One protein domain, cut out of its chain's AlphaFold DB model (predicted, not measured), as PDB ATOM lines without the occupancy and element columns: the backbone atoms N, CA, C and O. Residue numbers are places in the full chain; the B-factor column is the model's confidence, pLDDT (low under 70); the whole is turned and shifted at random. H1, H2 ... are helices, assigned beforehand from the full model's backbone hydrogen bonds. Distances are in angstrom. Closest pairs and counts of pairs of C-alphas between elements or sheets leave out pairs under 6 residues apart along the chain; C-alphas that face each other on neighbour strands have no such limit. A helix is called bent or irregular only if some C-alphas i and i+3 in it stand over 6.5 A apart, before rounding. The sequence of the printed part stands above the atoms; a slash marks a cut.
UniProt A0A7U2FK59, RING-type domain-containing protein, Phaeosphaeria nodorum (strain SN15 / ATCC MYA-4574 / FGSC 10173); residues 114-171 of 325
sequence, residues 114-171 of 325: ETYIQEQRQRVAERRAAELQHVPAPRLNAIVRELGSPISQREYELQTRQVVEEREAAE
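AT A GLANCE: This is residues 114 to 171 of the 325 residues of the protein "RING-type domain-containing protein" of Phaeosphaeria nodorum (strain SN15 / ATCC MYA-4574 / FGSC 10173) (UniProt A0A7U2FK59). The printed part is a wide open hook of three helices: a long arm, H1, leads into a short helix, H2, near the turn, and a second long arm, H3, folds back roughly against the direction of H1 without packing on it. The space between the two arms is empty, and no helix touches another. The printed part has 58 residues with three named helices, in the order H1, H2, H3, and no named strand; its class is all helix. It is extended, with a radius of gyration of the C-alphas of 16.8 A, and its spans of 47 by 31 by 14 A make it flat, but only just.

HOW THE PARTS SIT: H1, residues 114 to 133, is joined to H2, residues 137 to 146, by a tight link of 3 residues, yet the two are apart. H3, residues 153 to 171, follows H2 over a short link of 6 residues, and these two are apart as well. H1 and H3 are also apart. Residues 114 to 150, 152 to 158 and 160 to 171 stand free. In H1 and H3 every O i to N i+4 pair is within hydrogen-bond range; in H2 it is 5 of 6.

IN THESE COORDINATES: H1 begins at C-alpha 114, (20.256, 24.761, 20.248), and ends at C-alpha 133, (29.137, -1.478, 26.784), with 28.5 A between them. H2 measures 14.8 A from C-alpha 137 to C-alpha 146. H3 measures 27.2 A from C-alpha 153, (28.101, -7.769, 51.543), to C-alpha 171, (10.707, 8.841, 38.734). None of the three helices is bent.

THE WHOLE: The two C-alphas farthest apart are those of Glu 114 and Ser 152, at 46.7 A. The first and last printed C-alphas are 26.2 A apart. The printed part has no cut and no long link. Its mean pLDDT is 78.8; residues 135 to 151 are under 70.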
ATOM      1  N   GLU A 114      20.366  25.700  19.126       72.56
ATOM      2  CA  GLU A 114      20.256  24.761  20.248       72.56
ATOM      3  C   GLU A 114      20.168  23.291  19.815       72.56
ATOM      4  O   GLU A 114      20.787  22.441  20.454       72.56
ATOM      5  N   THR A 115      19.512  22.987  18.691       79.06
ATOM      6  CA  THR A 115      19.347  21.610  18.186       79.06
ATOM      7  C   THR A 115      20.683  20.970  17.811       79.06
ATOM      8  O   THR A 115      20.943  19.826  18.173       79.06
ATOM      9  N   TYR A 116      21.589  21.733  17.194       79.38
ATOM     10  CA  TYR A 116      22.931  21.260  16.850       79.38
ATOM     11  C   TYR A 116      23.783  20.976  18.093       79.38
ATOM     12  O   TYR A 116      24.470  19.959  18.172       79.38
ATOM     13  N   ILE A 117      23.729  21.856  19.098       83.19
ATOM     14  CA  ILE A 117      24.466  21.657  20.354       83.19
ATOM     15  C   ILE A 117      23.932  20.420  21.087       83.19
ATOM     16  O   ILE A 117      24.715  19.641  21.636       83.19
ATOM     17  N   GLN A 118      22.615  20.210  21.068       83.56
ATOM     18  CA  GLN A 118      21.969  19.051  21.676       83.56
ATOM     19  C   GLN A 118      22.324  17.750  20.941       83.56
ATOM     20  O   GLN A 118      22.679  16.767  21.589       83.56
ATOM     21  N   GLU A 119      22.369  17.769  19.608       87.38
ATOM     22  CA  GLU A 119      22.793  16.624  18.800       87.38
ATOM     23  C   GLU A 119      24.268  16.261  19.050       87.38
ATOM     24  O   GLU A 119      24.607  15.088  19.218       87.38
ATOM     25  N   GLN A 120      25.165  17.249  19.155       88.00
ATOM     26  CA  GLN A 120      26.572  16.988  19.488       88.00
ATOM     27  C   GLN A 120      26.723  16.387  20.891       88.00
ATOM     28  O   GLN A 120      27.503  15.450  21.080       88.00
ATOM     29  N   ARG A 121      25.947  16.866  21.873       91.31
ATOM     30  CA  ARG A 121      25.906  16.267  23.217       91.31
ATOM     31  C   ARG A 121      25.421  14.820  23.171       91.31
ATOM     32  O   ARG A 121      26.016  13.973  23.835       91.31
ATOM     33  N   GLN A 122      24.409  14.532  22.360       94.75
ATOM     34  CA  GLN A 122      23.872  13.185  22.199       94.75
ATOM     35  C   GLN A 122      24.888  12.238  21.549       94.75
ATOM     36  O   GLN A 122      25.138  11.163  22.083       94.75
ATOM     37  N   ARG A 123      25.595  12.675  20.499       93.50
ATOM     38  CA  ARG A 123      26.666  11.886  19.860       93.50
ATOM     39  C   ARG A 123      27.824  11.567  20.809       93.50
ATOM     40  O   ARG A 123      28.404  10.483  20.747       93.50
ATOM     41  N   VAL A 124      28.195  12.509  21.679       91.94
ATOM     42  CA  VAL A 124      29.219  12.274  22.711       91.94
ATOM     43  C   VAL A 124      28.704  11.297  23.772       91.94
ATOM     44  O   VAL A 124      29.441  10.391  24.164       91.94
ATOM     45  N   ALA A 125      27.448  11.439  24.202       90.38
ATOM     46  CA  ALA A 125      26.820  10.534  25.162       90.38
ATOM     47  C   ALA A 125      26.710   9.098  24.621       90.38
ATOM     48  O   ALA A 125      27.089   8.161  25.318       90.38
ATOM     49  N   GLU A 126      26.288   8.921  23.367       92.19
ATOM     50  CA  GLU A 126      26.196   7.616  22.697       92.19
ATOM     51  C   GLU A 126      27.561   6.944  22.558       92.19
ATOM     52  O   GLU A 126      27.699   5.759  22.855       92.19
ATOM     53  N   ARG A 127      28.601   7.700  22.183       91.19
ATOM     54  CA  ARG A 127      29.967   7.164  22.101       91.19
ATOM     55  C   ARG A 127      30.455   6.672  23.462       91.19
ATOM     56  O   ARG A 127      31.019   5.587  23.552       91.19
ATOM     57  N   ARG A 128      30.189   7.443  24.520       87.50
ATOM     58  CA  ARG A 128      30.541   7.076  25.896       87.50
ATOM     59  C   ARG A 128      29.736   5.867  26.385       87.50
ATOM     60  O   ARG A 128      30.286   5.012  27.069       87.50
ATOM     61  N   ALA A 129      28.463   5.758  26.006       86.69
ATOM     62  CA  ALA A 129      27.631   4.593  26.303       86.69
ATOM     63  C   ALA A 129      28.130   3.330  25.578       86.69
ATOM     64  O   ALA A 129      28.221   2.270  26.193       86.69
ATOM     65  N   ALA A 130      28.517   3.442  24.304       87.19
ATOM     66  CA  ALA A 130      29.079   2.333  23.531       87.19
ATOM     67  C   ALA A 130      30.435   1.863  24.087       87.19
ATOM     68  O   ALA A 130      30.703   0.662  24.134       87.19
ATOM     69  N   GLU A 131      31.265   2.802  24.547       83.81
ATOM     70  CA  GLU A 131      32.533   2.512  25.217       83.81
ATOM     71  C   GLU A 131      32.307   1.761  26.536       83.81
ATOM     72  O   GLU A 131      32.965   0.754  26.783       83.81
ATOM     73  N   LEU A 132      31.308   2.169  27.329       79.19
ATOM     74  CA  LEU A 132      30.910   1.465  28.553       79.19
ATOM     75  C   LEU A 132      30.358   0.058  28.279       79.19
ATOM     76  O   LEU A 132      30.644  -0.856  29.049       79.19
ATOM     77  N   GLN A 133      29.622  -0.147  27.181       79.56
ATOM     78  CA  GLN A 133      29.137  -1.478  26.784       79.56
ATOM     79  C   GLN A 133      30.265  -2.433  26.368       79.56
ATOM     80  O   GLN A 133      30.119  -3.645  26.507       79.56
ATOM     81  N   HIS A 134      31.390  -1.905  25.880       74.69
ATOM     82  CA  HIS A 134      32.546  -2.701  25.462       74.69
ATOM     83  C   HIS A 134      33.601  -2.879  26.559       74.69
ATOM     84  O   HIS A 134      34.625  -3.515  26.306       74.69
ATOM     85  N   VAL A 135      33.376  -2.377  27.779       63.06
ATOM     86  CA  VAL A 135      34.229  -2.738  28.917       63.06
ATOM     87  C   VAL A 135      33.910  -4.188  29.290       63.06
ATOM     88  O   VAL A 135      32.813  -4.462  29.778       63.06
ATOM     89  N   PRO A 136      34.829  -5.149  29.086       63.25
ATOM     90  CA  PRO A 136      34.559  -6.532  29.439       63.25
ATOM     91  C   PRO A 136      34.310  -6.618  30.952       63.25
ATOM     92  O   PRO A 136      35.185  -6.276  31.750       63.25
ATOM     93  N   ALA A 137      33.129  -7.113  31.341       55.25
ATOM     94  CA  ALA A 137      32.705  -7.354  32.726       55.25
ATOM     95  C   ALA A 137      33.791  -7.923  33.676       55.25
ATOM     96  O   ALA A 137      33.841  -7.494  34.832       55.25
ATOM     97  N   PRO A 138      34.716  -8.818  33.253       58.59
ATOM     98  CA  PRO A 138      35.785  -9.290  34.139       58.59
ATOM     99  C   PRO A 138      36.779  -8.208  34.602       58.59
ATOM    100  O   PRO A 138      37.433  -8.409  35.622       58.59
ATOM    101  N   ARG A 139      36.892  -7.056  33.921       56.25
ATOM    102  CA  ARG A 139      37.810  -5.975  34.328       56.25
ATOM    103  C   ARG A 139      37.271  -5.119  35.472       56.25
ATOM    104  O   ARG A 139      38.040  -4.731  36.344       56.25
ATOM    105  N   LEU A 140      35.961  -4.878  35.515       56.66
ATOM    106  CA  LEU A 140      35.320  -4.146  36.614       56.66
ATOM    107  C   LEU A 140      35.382  -4.947  37.922       56.66
ATOM    108  O   LEU A 140      35.766  -4.402  38.952       56.66
ATOM    109  N   ASN A 141      35.137  -6.260  37.865       57.38
ATOM    110  CA  ASN A 141      35.258  -7.140  39.034       57.38
ATOM    111  C   ASN A 141      36.707  -7.282  39.543       57.38
ATOM    112  O   ASN A 141      36.917  -7.486  40.738       57.38
ATOM    113  N   ALA A 142      37.708  -7.155  38.664       61.66
ATOM    114  CA  ALA A 142      39.119  -7.146  39.057       61.66
ATOM    115  C   ALA A 142      39.512  -5.837  39.763       61.66
ATOM    116  O   ALA A 142      40.135  -5.890  40.819       61.66
ATOM    117  N   ILE A 143      39.067  -4.685  39.249       59.41
ATOM    118  CA  ILE A 143      39.308  -3.369  39.868       59.41
ATOM    119  C   ILE A 143      38.613  -3.269  41.236       59.41
ATOM    120  O   ILE A 143      39.200  -2.774  42.194       59.41
ATOM    121  N   VAL A 144      37.391  -3.800  41.363       60.81
ATOM    122  CA  VAL A 144      36.661  -3.852  42.643       60.81
ATOM    123  C   VAL A 144      37.340  -4.793  43.653       60.81
ATOM    124  O   VAL A 144      37.349  -4.491  44.843       60.81
ATOM    125  N   ARG A 145      37.976  -5.893  43.209       59.84
ATOM    126  CA  ARG A 145      38.800  -6.756  44.084       59.84
ATOM    127  C   ARG A 145      40.137  -6.118  44.477       59.84
ATOM    128  O   ARG A 145      40.572  -6.329  45.604       59.84
ATOM    129  N   GLU A 146      40.786  -5.370  43.586       61.53
ATOM    130  CA  GLU A 146      42.080  -4.718  43.856       61.53
ATOM    131  C   GLU A 146      41.959  -3.486  44.759       61.53
ATOM    132  O   GLU A 146      42.866  -3.222  45.546       61.53
ATOM    133  N   LEU A 147      40.839  -2.756  44.707       59.47
ATOM    134  CA  LEU A 147      40.624  -1.573  45.551       59.47
ATOM    135  C   LEU A 147      40.280  -1.888  47.015       59.47
ATOM    136  O   LEU A 147      40.097  -0.959  47.796       59.47
ATOM    137  N   GLY A 148      40.263  -3.164  47.414       50.25
ATOM    138  CA  GLY A 148      40.606  -3.579  48.779       50.25
ATOM    139  C   GLY A 148      39.776  -3.009  49.934       50.25
ATOM    140  O   GLY A 148      40.202  -3.137  51.080       50.25
ATOM    141  N   SER A 149      38.607  -2.417  49.692       59.22
ATOM    142  CA  SER A 149      37.660  -2.116  50.765       59.22
ATOM    143  C   SER A 149      36.677  -3.276  50.878       59.22
ATOM    144  O   SER A 149      35.860  -3.461  49.974       59.22
ATOM    145  N   PRO A 150      36.709  -4.054  51.975       55.47
ATOM    146  CA  PRO A 150      35.644  -4.987  52.286       55.47
ATOM    147  C   PRO A 150      34.446  -4.162  52.755       55.47
ATOM    148  O   PRO A 150      34.148  -4.094  53.944       55.47
ATOM    149  N   ILE A 151      33.763  -3.503  51.819       58.38
ATOM    150  CA  ILE A 151      32.368  -3.148  52.042       58.38
ATOM    151  C   ILE A 151      31.699  -4.496  52.286       58.38
ATOM    152  O   ILE A 151      31.719  -5.378  51.422       58.38
ATOM    153  N   SER A 152      31.238  -4.713  53.518       76.56
ATOM    154  CA  SER A 152      30.594  -5.976  53.864       76.56
ATOM    155  C   SER A 152      29.453  -6.207  52.874       76.56
ATOM    156  O   SER A 152      28.814  -5.249  52.445       76.56
ATOM    157  N   GLN A 153      29.176  -7.455  52.494       73.81
ATOM    158  CA  GLN A 153      28.101  -7.769  51.543       73.81
ATOM    159  C   GLN A 153      26.782  -7.042  51.886       73.81
ATOM    160  O   GLN A 153      26.094  -6.531  51.010       73.81
ATOM    161  N   ARG A 154      26.514  -6.879  53.187       77.44
ATOM    162  CA  ARG A 154      25.392  -6.117  53.744       77.44
ATOM    163  C   ARG A 154      25.409  -4.621  53.403       77.44
ATOM    164  O   ARG A 154      24.364  -4.028  53.174       77.44
ATOM    165  N   GLU A 155      26.574  -3.992  53.411       83.25
ATOM    166  CA  GLU A 155      26.737  -2.569  53.109       83.25
ATOM    167  C   GLU A 155      26.631  -2.304  51.598       83.25
ATOM    168  O   GLU A 155      26.025  -1.314  51.194       83.25
ATOM    169  N   TYR A 156      27.075  -3.251  50.763       83.06
ATOM    170  CA  TYR A 156      26.824  -3.222  49.318       83.06
ATOM    171  C   TYR A 156      25.328  -3.364  48.992       83.06
ATOM    172  O   TYR A 156      24.789  -2.628  48.164       83.06
ATOM    173  N   GLU A 157      24.627  -4.272  49.677       88.06
ATOM    174  CA  GLU A 157      23.175  -4.439  49.540       88.06
ATOM    175  C   GLU A 157      22.404  -3.180  49.975       88.06
ATOM    176  O   GLU A 157      21.451  -2.783  49.304       88.06
ATOM    177  N   LEU A 158      22.837  -2.510  51.051       93.50
ATOM    178  CA  LEU A 158      22.245  -1.245  51.501       93.50
ATOM    179  C   LEU A 158      22.471  -0.110  50.499       93.50
ATOM    180  O   LEU A 158      21.518   0.584  50.156       93.50
ATOM    181  N   GLN A 159      23.695   0.042  49.987       86.69
ATOM    182  CA  GLN A 159      23.988   1.045  48.958       86.69
ATOM    183  C   GLN A 159      23.174   0.794  47.686       86.69
ATOM    184  O   GLN A 159      22.616   1.726  47.113       86.69
ATOM    185  N   THR A 160      23.039  -0.469  47.275       89.69
ATOM    186  CA  THR A 160      22.241  -0.828  46.097       89.69
ATOM    187  C   THR A 160      20.763  -0.488  46.303       89.69
ATOM    188  O   THR A 160      20.146   0.089  45.411       89.69
ATOM    189  N   ARG A 161      20.195  -0.780  47.483       93.62
ATOM    190  CA  ARG A 161      18.811  -0.396  47.814       93.62
ATOM    191  C   ARG A 161      18.612   1.116  47.814       93.62
ATOM    192  O   ARG A 161      17.628   1.579  47.253       93.62
ATOM    193  N   GLN A 162      19.554   1.869  48.377       94.25
ATOM    194  CA  GLN A 162      19.470   3.328  48.437       94.25
ATOM    195  C   GLN A 162      19.451   3.957  47.035       94.25
ATOM    196  O   GLN A 162      18.640   4.839  46.771       94.25
ATOM    197  N   VAL A 163      20.274   3.455  46.108       91.50
ATOM    198  CA  VAL A 163      20.287   3.931  44.712       91.50
ATOM    199  C   VAL A 163      18.975   3.609  43.987       91.50
ATOM    200  O   VAL A 163      18.504   4.411  43.182       91.50
ATOM    201  N   VAL A 164      18.368   2.449  44.259       93.62
ATOM    202  CA  VAL A 164      17.061   2.089  43.684       93.62
ATOM    203  C   VAL A 164      15.954   2.991  44.236       93.62
ATOM    204  O   VAL A 164      15.184   3.531  43.444       93.62
ATOM    205  N   GLU A 165      15.918   3.224  45.551       94.06
ATOM    206  CA  GLU A 165      14.938   4.112  46.196       94.06
ATOM    207  C   GLU A 165      15.060   5.563  45.696       94.06
ATOM    208  O   GLU A 165      14.051   6.192  45.380       94.06
ATOM    209  N   GLU A 166      16.280   6.091  45.533       92.12
ATOM    210  CA  GLU A 166      16.496   7.426  44.955       92.12
ATOM    211  C   GLU A 166      16.021   7.513  43.500       92.12
ATOM    212  O   GLU A 166      15.437   8.523  43.094       92.12
ATOM    213  N   ARG A 167      16.232   6.453  42.709       92.88
ATOM    214  CA  ARG A 167      15.777   6.414  41.315       92.88
ATOM    215  C   ARG A 167      14.254   6.384  41.221       92.88
ATOM    216  O   ARG A 167      13.693   7.120  40.413       92.88
ATOM    217  N   GLU A 168      13.593   5.579  42.048       95.25
ATOM    218  CA  GLU A 168      12.128   5.517  42.108       95.25
ATOM    219  C   GLU A 168      11.521   6.833  42.612       95.25
ATOM    220  O   GLU A 168      10.522   7.297  42.064       95.25
ATOM    221  N   ALA A 169      12.146   7.486  43.595       93.94
ATOM    222  CA  ALA A 169      11.716   8.800  44.070       93.94
ATOM    223  C   ALA A 169      11.832   9.873  42.973       93.94
ATOM    224  O   ALA A 169      10.916  10.677  42.788       93.94
ATOM    225  N   ALA A 170      12.926   9.868  42.204       90.69
ATOM    226  CA  ALA A 170      13.090  10.768  41.064       90.69
ATOM    227  C   ALA A 170      12.048  10.498  39.966       90.69
ATOM    228  O   ALA A 170      11.500  11.436  39.387       90.69
ATOM    229  N   GLU A 171      11.733   9.228  39.703       92.88
ATOM    230  CA  GLU A 171      10.707   8.841  38.734       92.88
ATOM    231  C   GLU A 171       9.304   9.268  39.189       92.88
ATOM    232  O   GLU A 171       8.538   9.787  38.382       92.88
TER     233      GLU A 171